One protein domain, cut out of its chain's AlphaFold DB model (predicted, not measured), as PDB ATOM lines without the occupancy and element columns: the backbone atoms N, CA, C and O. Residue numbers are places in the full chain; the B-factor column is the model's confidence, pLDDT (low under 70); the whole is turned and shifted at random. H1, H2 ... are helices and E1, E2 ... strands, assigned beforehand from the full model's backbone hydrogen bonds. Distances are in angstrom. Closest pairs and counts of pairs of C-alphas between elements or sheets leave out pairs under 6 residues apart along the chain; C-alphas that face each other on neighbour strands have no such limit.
ATOM      1  N   ARG A  84     -17.428  33.996  41.789       65.44
ATOM      2  CA  ARG A  84     -17.235  33.489  43.158       65.44
ATOM      3  C   ARG A  84     -18.149  32.303  43.444       65.44
ATOM      4  O   ARG A  84     -19.357  32.457  43.612       65.44
ATOM      5  N   LEU A  85     -17.580  31.114  43.594       64.25
ATOM      6  CA  LEU A  85     -18.317  30.001  44.184       64.25
ATOM      7  C   LEU A  85     -18.333  30.158  45.710       64.25
ATOM      8  O   LEU A  85     -17.292  30.063  46.346       64.25
ATOM      9  N   SER A  86     -19.514  30.366  46.295       64.31
ATOM     10  CA  SER A  86     -19.704  30.296  47.746       64.31
ATOM     11  C   SER A  86     -20.423  29.002  48.131       64.31
ATOM     12  O   SER A  86     -21.506  28.710  47.621       64.31
ATOM     13  N   VAL A  87     -19.881  28.215  49.061       62.62
ATOM     14  CA  VAL A  87     -20.687  27.159  49.691       62.62
ATOM     15  C   VAL A  87     -21.612  27.846  50.693       62.62
ATOM     16  O   VAL A  87     -21.147  28.537  51.600       62.62
ATOM     17  N   SER A  88     -22.932  27.712  50.525       59.69
ATOM     18  CA  SER A  88     -23.887  28.684  51.084       59.69
ATOM     19  C   SER A  88     -23.999  28.684  52.614       59.69
ATOM     20  O   SER A  88     -24.717  29.516  53.164       59.69
ATOM     21  N   TYR A  89     -23.375  27.714  53.289       73.50
ATOM     22  CA  TYR A  89     -23.503  27.490  54.730       73.50
ATOM     23  C   TYR A  89     -22.219  27.768  55.525       73.50
ATOM     24  O   TYR A  89     -22.310  28.199  56.672       73.50
ATOM     25  N   TYR A  90     -21.046  27.555  54.922       84.50
ATOM     26  CA  TYR A  90     -19.739  27.733  55.571       84.50
ATOM     27  C   TYR A  90     -18.886  28.847  54.948       84.50
ATOM     28  O   TYR A  90     -17.904  29.268  55.552       84.50
ATOM     29  N   GLY A  91     -19.266  29.353  53.771       88.31
ATOM     30  CA  GLY A  91     -18.400  30.208  52.965       88.31
ATOM     31  C   GLY A  91     -17.364  29.398  52.183       88.31
ATOM     32  O   GLY A  91     -17.483  28.184  52.024       88.31
ATOM     33  N   GLU A  92     -16.368  30.093  51.648       88.81
ATOM     34  CA  GLU A  92     -15.219  29.483  50.977       88.81
ATOM     35  C   GLU A  92     -14.153  29.109  52.025       88.81
ATOM     36  O   GLU A  92     -13.816  29.963  52.852       88.81
ATOM     37  N   PRO A  93     -13.611  27.874  52.028       93.38
ATOM     38  CA  PRO A  93     -12.557  27.490  52.962       93.38
ATOM     39  C   PRO A  93     -11.322  28.401  52.854       93.38
ATOM     40  O   PRO A  93     -10.757  28.515  51.763       93.38
ATOM     41  N   PRO A  94     -10.829  29.013  53.947       94.94
ATOM     42  CA  PRO A  94      -9.643  29.876  53.898       94.94
ATOM     43  C   PRO A  94      -8.360  29.142  53.471       94.94
ATOM     44  O   PRO A  94      -7.387  29.780  53.077       94.94
ATOM     45  N   SER A  95      -8.342  27.807  53.524       95.25
ATOM     46  CA  SER A  95      -7.260  26.974  52.989       95.25
ATOM     47  C   SER A  95      -7.220  26.888  51.459       95.25
ATOM     48  O   SER A  95      -6.194  26.474  50.917       95.25
ATOM     49  N   LEU A  96      -8.309  27.215  50.752       93.25
ATOM     50  CA  LEU A  96      -8.497  26.813  49.356       93.25
ATOM     51  C   LEU A  96      -7.388  27.284  48.389       93.25
ATOM     52  O   LEU A  96      -6.966  26.472  47.557       93.25
ATOM     53  N   PRO A  97      -6.822  28.503  48.528       94.25
ATOM     54  CA  PRO A  97      -5.690  28.940  47.711       94.25
ATOM     55  C   PRO A  97      -4.451  28.040  47.821       94.25
ATOM     56  O   PRO A  97      -3.715  27.905  46.846       94.25
ATOM     57  N   LEU A  98      -4.226  27.388  48.970       94.50
ATOM     58  CA  LEU A  98      -3.092  26.477  49.175       94.50
ATOM     59  C   LEU A  98      -3.237  25.191  48.352       94.50
ATOM     60  O   LEU A  98      -2.242  24.652  47.883       94.50
ATOM     61  N   TYR A  99      -4.471  24.732  48.128       94.12
ATOM     62  CA  TYR A  99      -4.776  23.571  47.286       94.12
ATOM     63  C   TYR A  99      -4.707  23.872  45.777       94.12
ATOM     64  O   TYR A  99      -4.850  22.959  44.967       94.12
ATOM     65  N   GLY A 100      -4.548  25.138  45.370       92.69
ATOM     66  CA  GLY A 100      -4.613  25.539  43.958       92.69
ATOM     67  C   GLY A 100      -5.995  25.335  43.314       92.69
ATOM     68  O   GLY A 100      -6.111  25.302  42.089       92.69
ATOM     69  N   ILE A 101      -7.050  25.184  44.122       89.69
ATOM     70  CA  ILE A 101      -8.426  25.006  43.653       89.69
ATOM     71  C   ILE A 101      -9.064  26.391  43.498       89.69
ATOM     72  O   ILE A 101      -9.195  27.126  44.467       89.69
ATOM     73  N   ALA A 102      -9.492  26.744  42.285       87.12
ATOM     74  CA  ALA A 102     -10.117  28.045  42.016       87.12
ATOM     75  C   ALA A 102     -11.595  28.131  42.450       87.12
ATOM     76  O   ALA A 102     -12.125  29.223  42.628       87.12
ATOM     77  N   ALA A 103     -12.279  26.990  42.562       87.50
ATOM     78  CA  ALA A 103     -13.682  26.907  42.947       87.50
ATOM     79  C   ALA A 103     -13.965  25.536  43.578       87.50
ATOM     80  O   ALA A 103     -13.749  24.500  42.938       87.50
ATOM     81  N   LEU A 104     -14.460  25.530  44.820       89.44
ATOM     82  CA  LEU A 104     -14.815  24.314  45.550       89.44
ATOM     83  C   LEU A 104     -16.320  24.182  45.764       89.44
ATOM     84  O   LEU A 104     -16.960  25.090  46.286       89.44
ATOM     85  N   ALA A 105     -16.848  23.004  45.448       89.62
ATOM     86  CA  ALA A 105     -18.160  22.570  45.892       89.62
ATOM     87  C   ALA A 105     -18.066  21.410  46.890       89.62
ATOM     88  O   ALA A 105     -17.172  20.564  46.807       89.62
ATOM     89  N   GLU A 106     -19.042  21.344  47.791       89.75
ATOM     90  CA  GLU A 106     -19.182  20.269  48.766       89.75
ATOM     91  C   GLU A 106     -20.288  19.274  48.365       89.75
ATOM     92  O   GLU A 106     -21.380  19.696  47.952       89.75
ATOM     93  N   PRO A 107     -20.045  17.954  48.496       88.38
ATOM     94  CA  PRO A 107     -21.061  16.927  48.295       88.38
ATOM     95  C   PRO A 107     -22.260  17.127  49.217       88.38
ATOM     96  O   PRO A 107     -22.096  17.464  50.387       88.38
ATOM     97  N   PHE A 108     -23.469  16.900  48.695       85.06
ATOM     98  CA  PHE A 108     -24.735  16.948  49.452       85.06
ATOM     99  C   PHE A 108     -25.052  18.292  50.155       85.06
ATOM    100  O   PHE A 108     -26.091  18.438  50.800       85.06
ATOM    101  N   ALA A 109     -24.203  19.310  49.993       83.25
ATOM    102  CA  ALA A 109     -24.436  20.670  50.451       83.25
ATOM    103  C   ALA A 109     -25.188  21.501  49.398       83.25
ATOM    104  O   ALA A 109     -25.166  21.216  48.196       83.25
ATOM    105  N   ALA A 110     -25.821  22.584  49.852       80.38
ATOM    106  CA  ALA A 110     -26.304  23.637  48.969       80.38
ATOM    107  C   ALA A 110     -25.120  24.528  48.552       80.38
ATOM    108  O   ALA A 110     -24.645  25.375  49.309       80.38
ATOM    109  N   ASN A 111     -24.619  24.316  47.339       81.62
ATOM    110  CA  ASN A 111     -23.547  25.124  46.762       81.62
ATOM    111  C   ASN A 111     -24.164  26.329  46.047       81.62
ATOM    112  O   ASN A 111     -24.995  26.131  45.168       81.62
ATOM    113  N   ALA A 112     -23.781  27.556  46.404       77.94
ATOM    114  CA  ALA A 112     -24.271  28.784  45.783       77.94
ATOM    115  C   ALA A 112     -23.182  29.380  44.881       77.94
ATOM    116  O   ALA A 112     -22.345  30.188  45.297       77.94
ATOM    117  N   LEU A 113     -23.209  28.963  43.617       72.50
ATOM    118  CA  LEU A 113     -22.414  29.574  42.554       72.50
ATOM    119  C   LEU A 113     -22.892  31.011  42.372       72.50
ATOM    120  O   LEU A 113     -24.065  31.196  42.078       72.50
ATOM    121  N   ALA A 114     -22.023  32.003  42.548       72.56
ATOM    122  CA  ALA A 114     -22.339  33.406  42.321       72.56
ATOM    123  C   ALA A 114     -21.357  34.022  41.317       72.56
ATOM    124  O   ALA A 114     -20.212  33.595  41.174       72.56
ATOM    125  N   TRP A 115     -21.796  35.057  40.612       71.62
ATOM    126  CA  TRP A 115     -20.930  35.842  39.735       71.62
ATOM    127  C   TRP A 115     -21.094  37.316  40.095       71.62
ATOM    128  O   TRP A 115     -22.169  37.891  39.907       71.62
ATOM    129  N   ASP A 116     -20.046  37.927  40.656       70.06
ATOM    130  CA  ASP A 116     -20.105  39.325  41.078       70.06
ATOM    131  C   ASP A 116     -20.315  40.222  39.852       70.06
ATOM    132  O   ASP A 116     -19.519  40.231  38.909       70.06
ATOM    133  N   GLY A 117     -21.399  40.998  39.876       67.31
ATOM    134  CA  GLY A 117     -21.809  41.859  38.765       67.31
ATOM    135  C   GLY A 117     -22.724  41.193  37.732       67.31
ATOM    136  O   GLY A 117     -23.172  41.883  36.814       67.31
ATOM    137  N   ALA A 118     -23.063  39.907  37.883       63.44
ATOM    138  CA  ALA A 118     -24.065  39.258  37.043       63.44
ATOM    139  C   ALA A 118     -25.431  39.951  37.144       63.44
ATOM    140  O   ALA A 118     -25.959  40.213  38.229       63.44
ATOM    141  N   ARG A 119     -26.029  40.215  35.982       63.78
ATOM    142  CA  ARG A 119     -27.405  40.702  35.859       63.78
ATOM    143  C   ARG A 119     -28.381  39.519  35.854       63.78
ATOM    144  O   ARG A 119     -27.987  38.359  35.744       63.78
ATOM    145  N   ALA A 120     -29.676  39.806  35.976       68.81
ATOM    146  CA  ALA A 120     -30.702  38.794  35.736       68.81
ATOM    147  C   ALA A 120     -30.584  38.260  34.294       68.81
ATOM    148  O   ALA A 120     -30.397  39.052  33.375       68.81
ATOM    149  N   GLY A 121     -30.700  36.941  34.108       75.56
ATOM    150  CA  GLY A 121     -30.563  36.289  32.796       75.56
ATOM    151  C   GLY A 121     -29.246  35.543  32.553       75.56
ATOM    152  O   GLY A 121     -29.003  35.139  31.420       75.56
ATOM    153  N   VAL A 122     -28.397  35.336  33.573       77.19
ATOM    154  CA  VAL A 122     -27.348  34.302  33.484       77.19
ATOM    155  C   VAL A 122     -28.019  32.933  33.520       77.19
ATOM    156  O   VAL A 122     -28.750  32.637  34.467       77.19
ATOM    157  N   ALA A 123     -27.746  32.121  32.501       82.19
ATOM    158  CA  ALA A 123     -28.134  30.723  32.419       82.19
ATOM    159  C   ALA A 123     -26.930  29.841  32.766       82.19
ATOM    160  O   ALA A 123     -25.862  29.956  32.159       82.19
ATOM    161  N   TRP A 124     -27.106  28.942  33.730       81.38
ATOM    162  CA  TRP A 124     -26.056  28.028  34.176       81.38
ATOM    163  C   TRP A 124     -26.236  26.623  33.588       81.38
ATOM    164  O   TRP A 124     -27.357  26.132  33.441       81.38
ATOM    165  N   ARG A 125     -25.121  25.952  33.291       82.19
ATOM    166  CA  ARG A 125     -25.058  24.536  32.910       82.19
ATOM    167  C   ARG A 125     -23.917  23.855  33.650       82.19
ATOM    168  O   ARG A 125     -22.797  24.356  33.675       82.19
ATOM    169  N   VAL A 126     -24.188  22.680  34.205       80.25
ATOM    170  CA  VAL A 126     -23.199  21.874  34.926       80.25
ATOM    171  C   VAL A 126     -22.913  20.612  34.118       80.25
ATOM    172  O   VAL A 126     -23.838  19.904  33.730       80.25
ATOM    173  N   ALA A 127     -21.646  20.314  33.856       79.19
ATOM    174  CA  ALA A 127     -21.198  19.116  33.156       79.19
ATOM    175  C   ALA A 127     -20.275  18.282  34.055       79.19
ATOM    176  O   ALA A 127     -19.270  18.767  34.572       79.19
ATOM    177  N   ALA A 128     -20.619  17.009  34.227       73.12
ATOM    178  CA  ALA A 128     -19.841  16.005  34.940       73.12
ATOM    179  C   ALA A 128     -19.181  15.084  33.905       73.12
ATOM    180  O   ALA A 128     -19.829  14.195  33.343       73.12
ATOM    181  N   GLY A 129     -17.912  15.339  33.576       71.69
ATOM    182  CA  GLY A 129     -17.254  14.690  32.437       71.69
ATOM    183  C   GLY A 129     -18.042  14.907  31.136       71.69
ATOM    184  O   GLY A 129     -18.202  16.039  30.690       71.69
ATOM    185  N   ASN A 130     -18.567  13.824  30.554       53.03
ATOM    186  CA  ASN A 130     -19.366  13.861  29.321       53.03
ATOM    187  C   ASN A 130     -20.886  14.020  29.556       53.03
ATOM    188  O   ASN A 130     -21.645  14.038  28.588       53.03
ATOM    189  N   ALA A 131     -21.352  14.077  30.808       48.28
ATOM    190  CA  ALA A 131     -22.774  14.132  31.144       48.28
ATOM    191  C   ALA A 131     -23.188  15.533  31.617       48.28
ATOM    192  O   ALA A 131     -22.738  16.006  32.660       48.28
ATOM    193  N   THR A 132     -24.094  16.188  30.888       52.56
ATOM    194  CA  THR A 132     -24.702  17.449  31.335       52.56
ATOM    195  C   THR A 132     -25.697  17.175  32.462       52.56
ATOM    196  O   THR A 132     -26.770  16.615  32.238       52.56
ATOM    197  N   VAL A 133     -25.360  17.597  33.679       57.97
ATOM    198  CA  VAL A 133     -26.270  17.619  34.826       57.97
ATOM    199  C   VAL A 133     -27.131  18.874  34.687       57.97
ATOM    200  O   VAL A 133     -26.709  19.983  35.011       57.97
ATOM    201  N   ALA A 134     -28.328  18.703  34.126       44.97
ATOM    202  CA  ALA A 134     -29.213  19.791  33.714       44.97
ATOM    203  C   ALA A 134     -29.887  20.523  34.897       44.97
ATOM    204  O   ALA A 134     -31.100  20.452  35.083       44.97
ATOM    205  N   GLY A 135     -29.098  21.261  35.677       53.31
ATOM    206  CA  GLY A 135     -29.574  22.293  36.595       53.31
ATOM    207  C   GLY A 135     -29.613  23.652  35.899       53.31
ATOM    208  O   GLY A 135     -28.651  24.408  35.993       53.31
ATOM    209  N   ALA A 136     -30.708  23.956  35.199       50.94
ATOM    210  CA  ALA A 136     -30.947  25.292  34.657       50.94
ATOM    211  C   ALA A 136     -31.535  26.192  35.756       50.94
ATOM    212  O   ALA A 136     -32.677  26.004  36.177       50.94
ATOM    213  N   GLY A 137     -30.745  27.156  36.225       56.34
ATOM    214  CA  GLY A 137     -31.206  28.255  37.071       56.34
ATOM    215  C   GLY A 137     -31.056  29.579  36.332       56.34
ATOM    216  O   GLY A 137     -30.017  29.804  35.716       56.34
ATOM    217  N   ASP A 138     -32.072  30.440  36.416       53.66
ATOM    218  CA  ASP A 138     -32.018  31.807  35.894       53.66
ATOM    219  C   ASP A 138     -31.645  32.787  37.012       53.66
ATOM    220  O   ASP A 138     -32.384  32.953  37.988       53.66
ATOM    221  N   GLY A 139     -30.527  33.497  36.841       59.72
ATOM    222  CA  GLY A 139     -30.132  34.606  37.711       59.72
ATOM    223  C   GLY A 139     -28.715  34.498  38.265       59.72
ATOM    224  O   GLY A 139     -27.915  33.659  37.862       59.72
ATOM    225  N   ALA A 140     -28.401  35.384  39.214       57.78
ATOM    226  CA  ALA A 140     -27.051  35.543  39.753       57.78
ATOM    227  C   ALA A 140     -26.525  34.327  40.540       57.78
ATOM    228  O   ALA A 140     -25.355  34.341  40.918       57.78
ATOM    229  N   TRP A 141     -27.354  33.304  40.793       60.75
ATOM    230  CA  TRP A 141     -26.916  32.050  41.400       60.75
ATOM    231  C   TRP A 141     -27.676  30.817  40.910       60.75
ATOM    232  O   TRP A 141     -28.845  30.895  40.533       60.75
ATOM    233  N   VAL A 142     -27.012  29.662  40.996       64.94
ATOM    234  CA  VAL A 142     -27.620  28.330  40.864       64.94
ATOM    235  C   VAL A 142     -27.209  27.465  42.055       64.94
ATOM    236  O   VAL A 142     -26.063  27.525  42.505       64.94
ATOM    237  N   ALA A 143     -28.155  26.672  42.569       62.12
ATOM    238  CA  ALA A 143     -27.889  25.641  43.565       62.12
ATOM    239  C   ALA A 143     -27.891  24.261  42.911       62.12
ATOM    240  O   ALA A 143     -28.825  23.909  42.195       62.12
ATOM    241  N   THR A 144     -26.847  23.480  43.175       69.50
ATOM    242  CA  THR A 144     -26.727  22.101  42.701       69.50
ATOM    243  C   THR A 144     -26.000  21.238  43.731       69.50
ATOM    244  O   THR A 144     -25.139  21.720  44.478       69.50
ATOM    245  N   CYS A 145     -26.359  19.956  43.773       62.38
ATOM    246  CA  CYS A 145     -25.715  18.957  44.612       62.38
ATOM    247  C   CYS A 145     -24.749  18.144  43.754       62.38
ATOM    248  O   CYS A 145     -25.153  17.384  42.873       62.38
ATOM    249  N   PHE A 146     -23.460  18.304  44.025       71.81
ATOM    250  CA  PHE A 146     -22.415  17.531  43.373       71.81
ATOM    251  C   PHE A 146     -22.231  16.183  44.086       71.81
ATOM    252  O   PHE A 146     -22.458  16.070  45.292       71.81
ATOM    253  N   ARG A 147     -21.791  15.155  43.352       66.38
ATOM    254  CA  ARG A 147     -21.287  13.907  43.951       66.38
ATOM    255  C   ARG A 147     -19.784  14.049  44.193       66.38
ATOM    256  O   ARG A 147     -19.092  14.688  43.404       66.38
ATOM    257  N   GLY A 148     -19.298  13.525  45.318       63.47
ATOM    258  CA  GLY A 148     -17.903  13.696  45.740       63.47
ATOM    259  C   GLY A 148     -16.900  12.941  44.871       63.47
ATOM    260  O   GLY A 148     -17.176  11.823  44.449       63.47
ATOM    261  N   GLY A 149     -15.727  13.544  44.662       60.66
ATOM    262  CA  GLY A 149     -14.601  12.963  43.921       60.66
ATOM    263  C   GLY A 149     -14.382  13.591  42.545       60.66
ATOM    264  O   GLY A 149     -13.235  13.802  42.153       60.66
ATOM    265  N   ASP A 150     -15.454  13.979  41.857       69.25
ATOM    266  CA  ASP A 150     -15.397  14.454  40.472       69.25
ATOM    267  C   ASP A 150     -14.953  15.925  40.320       69.25
ATOM    268  O   ASP A 150     -15.115  16.771  41.210       69.25
ATOM    269  N   ARG A 151     -14.433  16.241  39.126       76.56
ATOM    270  CA  ARG A 151     -14.331  17.611  38.601       76.56
ATOM    271  C   ARG A 151     -15.504  17.892  37.674       76.56
ATOM    272  O   ARG A 151     -15.809  17.094  36.789       76.56
ATOM    273  N   PHE A 152     -16.100  19.065  37.836       82.25
ATOM    274  CA  PHE A 152     -17.234  19.516  37.043       82.25
ATOM    275  C   PHE A 152     -16.809  20.699  36.180       82.25
ATOM    276  O   PHE A 152     -16.223  21.658  36.681       82.25
ATOM    277  N   GLY A 153     -17.094  20.629  34.882       84.69
ATOM    278  CA  GLY A 153     -17.048  21.796  34.010       84.69
ATOM    279  C   GLY A 153     -18.356  22.555  34.173       84.69
ATOM    280  O   GLY A 153     -19.423  21.964  34.027       84.69
ATOM    281  N   LEU A 154     -18.298  23.838  34.500       84.62
ATOM    282  CA  LEU A 154     -19.487  24.664  34.664       84.62
ATOM    283  C   LEU A 154     -19.472  25.773  33.622       84.62
ATOM    284  O   LEU A 154     -18.532  26.559  33.580       84.62
ATOM    285  N   GLU A 155     -20.488  25.791  32.764       86.06
ATOM    286  CA  GLU A 155     -20.690  26.804  31.731       86.06
ATOM    287  C   GLU A 155     -21.705  27.833  32.250       86.06
ATOM    288  O   GLU A 155     -22.843  27.492  32.584       86.06
ATOM    289  N   ALA A 156     -21.298  29.098  32.312       82.62
ATOM    290  CA  ALA A 156     -22.179  30.238  32.544       82.62
ATOM    291  C   ALA A 156     -22.397  30.972  31.220       82.62
ATOM    292  O   ALA A 156     -21.421  31.361  30.581       82.62
ATOM    293  N   ALA A 157     -23.649  31.181  30.814       83.25
ATOM    294  CA  ALA A 157     -24.005  31.884  29.585       83.25
ATOM    295  C   ALA A 157     -24.831  33.148  29.878       83.25
ATOM    296  O   ALA A 157     -25.773  33.110  30.667       83.25
ATOM    297  N   TYR A 158     -24.493  34.266  29.232       80.88
ATOM    298  CA  TYR A 158     -25.171  35.558  29.379       80.88
ATOM    299  C   TYR A 158     -25.063  36.377  28.084       80.88
ATOM    300  O   TYR A 158     -23.977  36.494  27.524       80.88
ATOM    301  N   GLU A 159     -26.181  36.929  27.594       83.75
ATOM    302  CA  GLU A 159     -26.250  37.782  26.381       83.75
ATOM    303  C   GLU A 159     -25.512  37.225  25.133       83.75
ATOM    304  O   GLU A 159     -25.056  37.968  24.270       83.75
ATOM    305  N   GLY A 160     -25.423  35.894  25.004       83.44
ATOM    306  CA  GLY A 160     -24.765  35.210  23.881       83.44
ATOM    307  C   GLY A 160     -23.271  34.917  24.072       83.44
ATOM    308  O   GLY A 160     -22.696  34.207  23.252       83.44
ATOM    309  N   ALA A 161     -22.657  35.389  25.158       78.75
ATOM    310  CA  ALA A 161     -21.338  34.947  25.601       78.75
ATOM    311  C   ALA A 161     -21.470  33.748  26.558       78.75
ATOM    312  O   ALA A 161     -22.439  33.670  27.316       78.75
ATOM    313  N   SER A 162     -20.491  32.837  26.574       82.56
ATOM    314  CA  SER A 162     -20.354  31.847  27.650       82.56
ATOM    315  C   SER A 162     -18.911  31.692  28.129       82.56
ATOM    316  O   SER A 162     -17.964  31.963  27.391       82.56
ATOM    317  N   ALA A 163     -18.751  31.290  29.389       81.12
ATOM    318  CA  ALA A 163     -17.467  30.943  29.986       81.12
ATOM    319  C   ALA A 163     -17.574  29.623  30.737       81.12
ATOM    320  O   ALA A 163     -18.547  29.383  31.453       81.12
ATOM    321  N   THR A 164     -16.527  28.811  30.613       83.38
ATOM    322  CA  THR A 164     -16.410  27.528  31.305       83.38
ATOM    323  C   THR A 164     -15.344  27.608  32.385       83.38
ATOM    324  O   THR A 164     -14.242  28.097  32.138       83.38
ATOM    325  N   PHE A 165     -15.648  27.084  33.567       83.50
ATOM    326  CA  PHE A 165     -14.713  26.981  34.685       83.50
ATOM    327  C   PHE A 165     -14.761  25.595  35.327       83.50
ATOM    328  O   PHE A 165     -15.761  24.882  35.237       83.50
ATOM    329  N   ALA A 166     -13.660  25.195  35.961       85.75
ATOM    330  CA  ALA A 166     -13.568  23.925  36.670       85.75
ATOM    331  C   ALA A 166     -13.962  24.109  38.142       85.75
ATOM    332  O   ALA A 166     -13.362  24.917  38.849       85.75
ATOM    333  N   VAL A 167     -14.928  23.318  38.605       86.94
ATOM    334  CA  VAL A 167     -15.297  23.194  40.020       86.94
ATOM    335  C   VAL A 167     -14.797  21.846  40.531       86.94
ATOM    336  O   VAL A 167     -15.120  20.799  39.963       86.94
ATOM    337  N   ALA A 168     -14.005  21.856  41.601       88.50
ATOM    338  CA  ALA A 168     -13.623  20.637  42.304       88.50
ATOM    339  C   ALA A 168     -14.711  20.274  43.321       88.50
ATOM    340  O   ALA A 168     -15.106  21.123  44.119       88.50
ATOM    341  N   CYS A 169     -15.177  19.024  43.324       89.44
ATOM    342  CA  CYS A 169     -16.067  18.531  44.371       89.44
ATOM    343  C   CYS A 169     -15.273  17.732  45.412       89.44
ATOM    344  O   CYS A 169     -14.725  16.663  45.107       89.44
ATOM    345  N   ARG A 170     -15.185  18.259  46.636       91.88
ATOM    346  CA  ARG A 170     -14.406  17.686  47.747       91.88
ATOM    347  C   ARG A 170     -15.208  17.779  49.035       91.88
ATOM    348  O   ARG A 170     -15.893  18.768  49.268       91.88
TER     349      ARG A 170
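Overview. This is residues 84 to 170 of the 773 residues of the protein "Tyrosinase_Cu-bd domain-containing protein" of Aureococcus anophagefferens (UniProt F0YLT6). Two antiparallel sheets stand partly face to face as a loose sandwich: a strongly twisted four-strand sheet, built on the long hairpin E6 and E7, and a smaller three-strand sheet, E1 E2 E5, over one of its faces. The short helix H1 lies off to one side, on neither sheet. The printed part has 87 residues, in the order E1 H1 E2 E3 E4 E5 E6 E7; the class is mostly strand, with 43 residues in named elements, under half. It is compact, with a radius of gyration of the C-alphas of 12.3 A and spans of 34 by 29 by 21 A.

Along the chain. Find C-alpha 84 at (-17.235, 33.489, 43.158), where E1, residues 84 to 87, begins. Then come H1, 96 to 99; E2, 111 to 115; E3, 123 to 128, 17.1 A long; E4, 131 to 133; E5, 141 to 144; and E6, 151 to 158, 22.9 A long. E7, 161 to 169, runs 25.5 A to C-alpha 169 at (-16.067, 18.531, 44.371).

Arrangement. Look first at the sheet E4 E3 E6 E7: N 131 and O 128 are 3.0 A apart, N 125 and O 155 2.8 A, and N 154 and O 165 2.8 A. E3 and E4 also form a hairpin. In the sheet E1 E2 E5, N 86 and O 112 are 3.0 A apart, N 113 and O 142 3.4 A. Between the sheets, the closest C-alphas of E3 and E5, Trp 124 and Val 142, are 6.9 A apart; E2 and E6 are apart. Residues 104 to 105 pair parallel with 168 to 169 of E7. H1 is too short for an O i to N i+4 pair; its one O i to N i+3 pair is within range.

Size, cuts and confidence. The two farthest C-alphas, Ser 95 and Gly 160, are 35.0 A apart. The printed part has no cut; the link H1 to E2 is long. Look for pLDDT under 70 at residues 84 to 88, 117 to 120, 130 to 145 and 147 to 150.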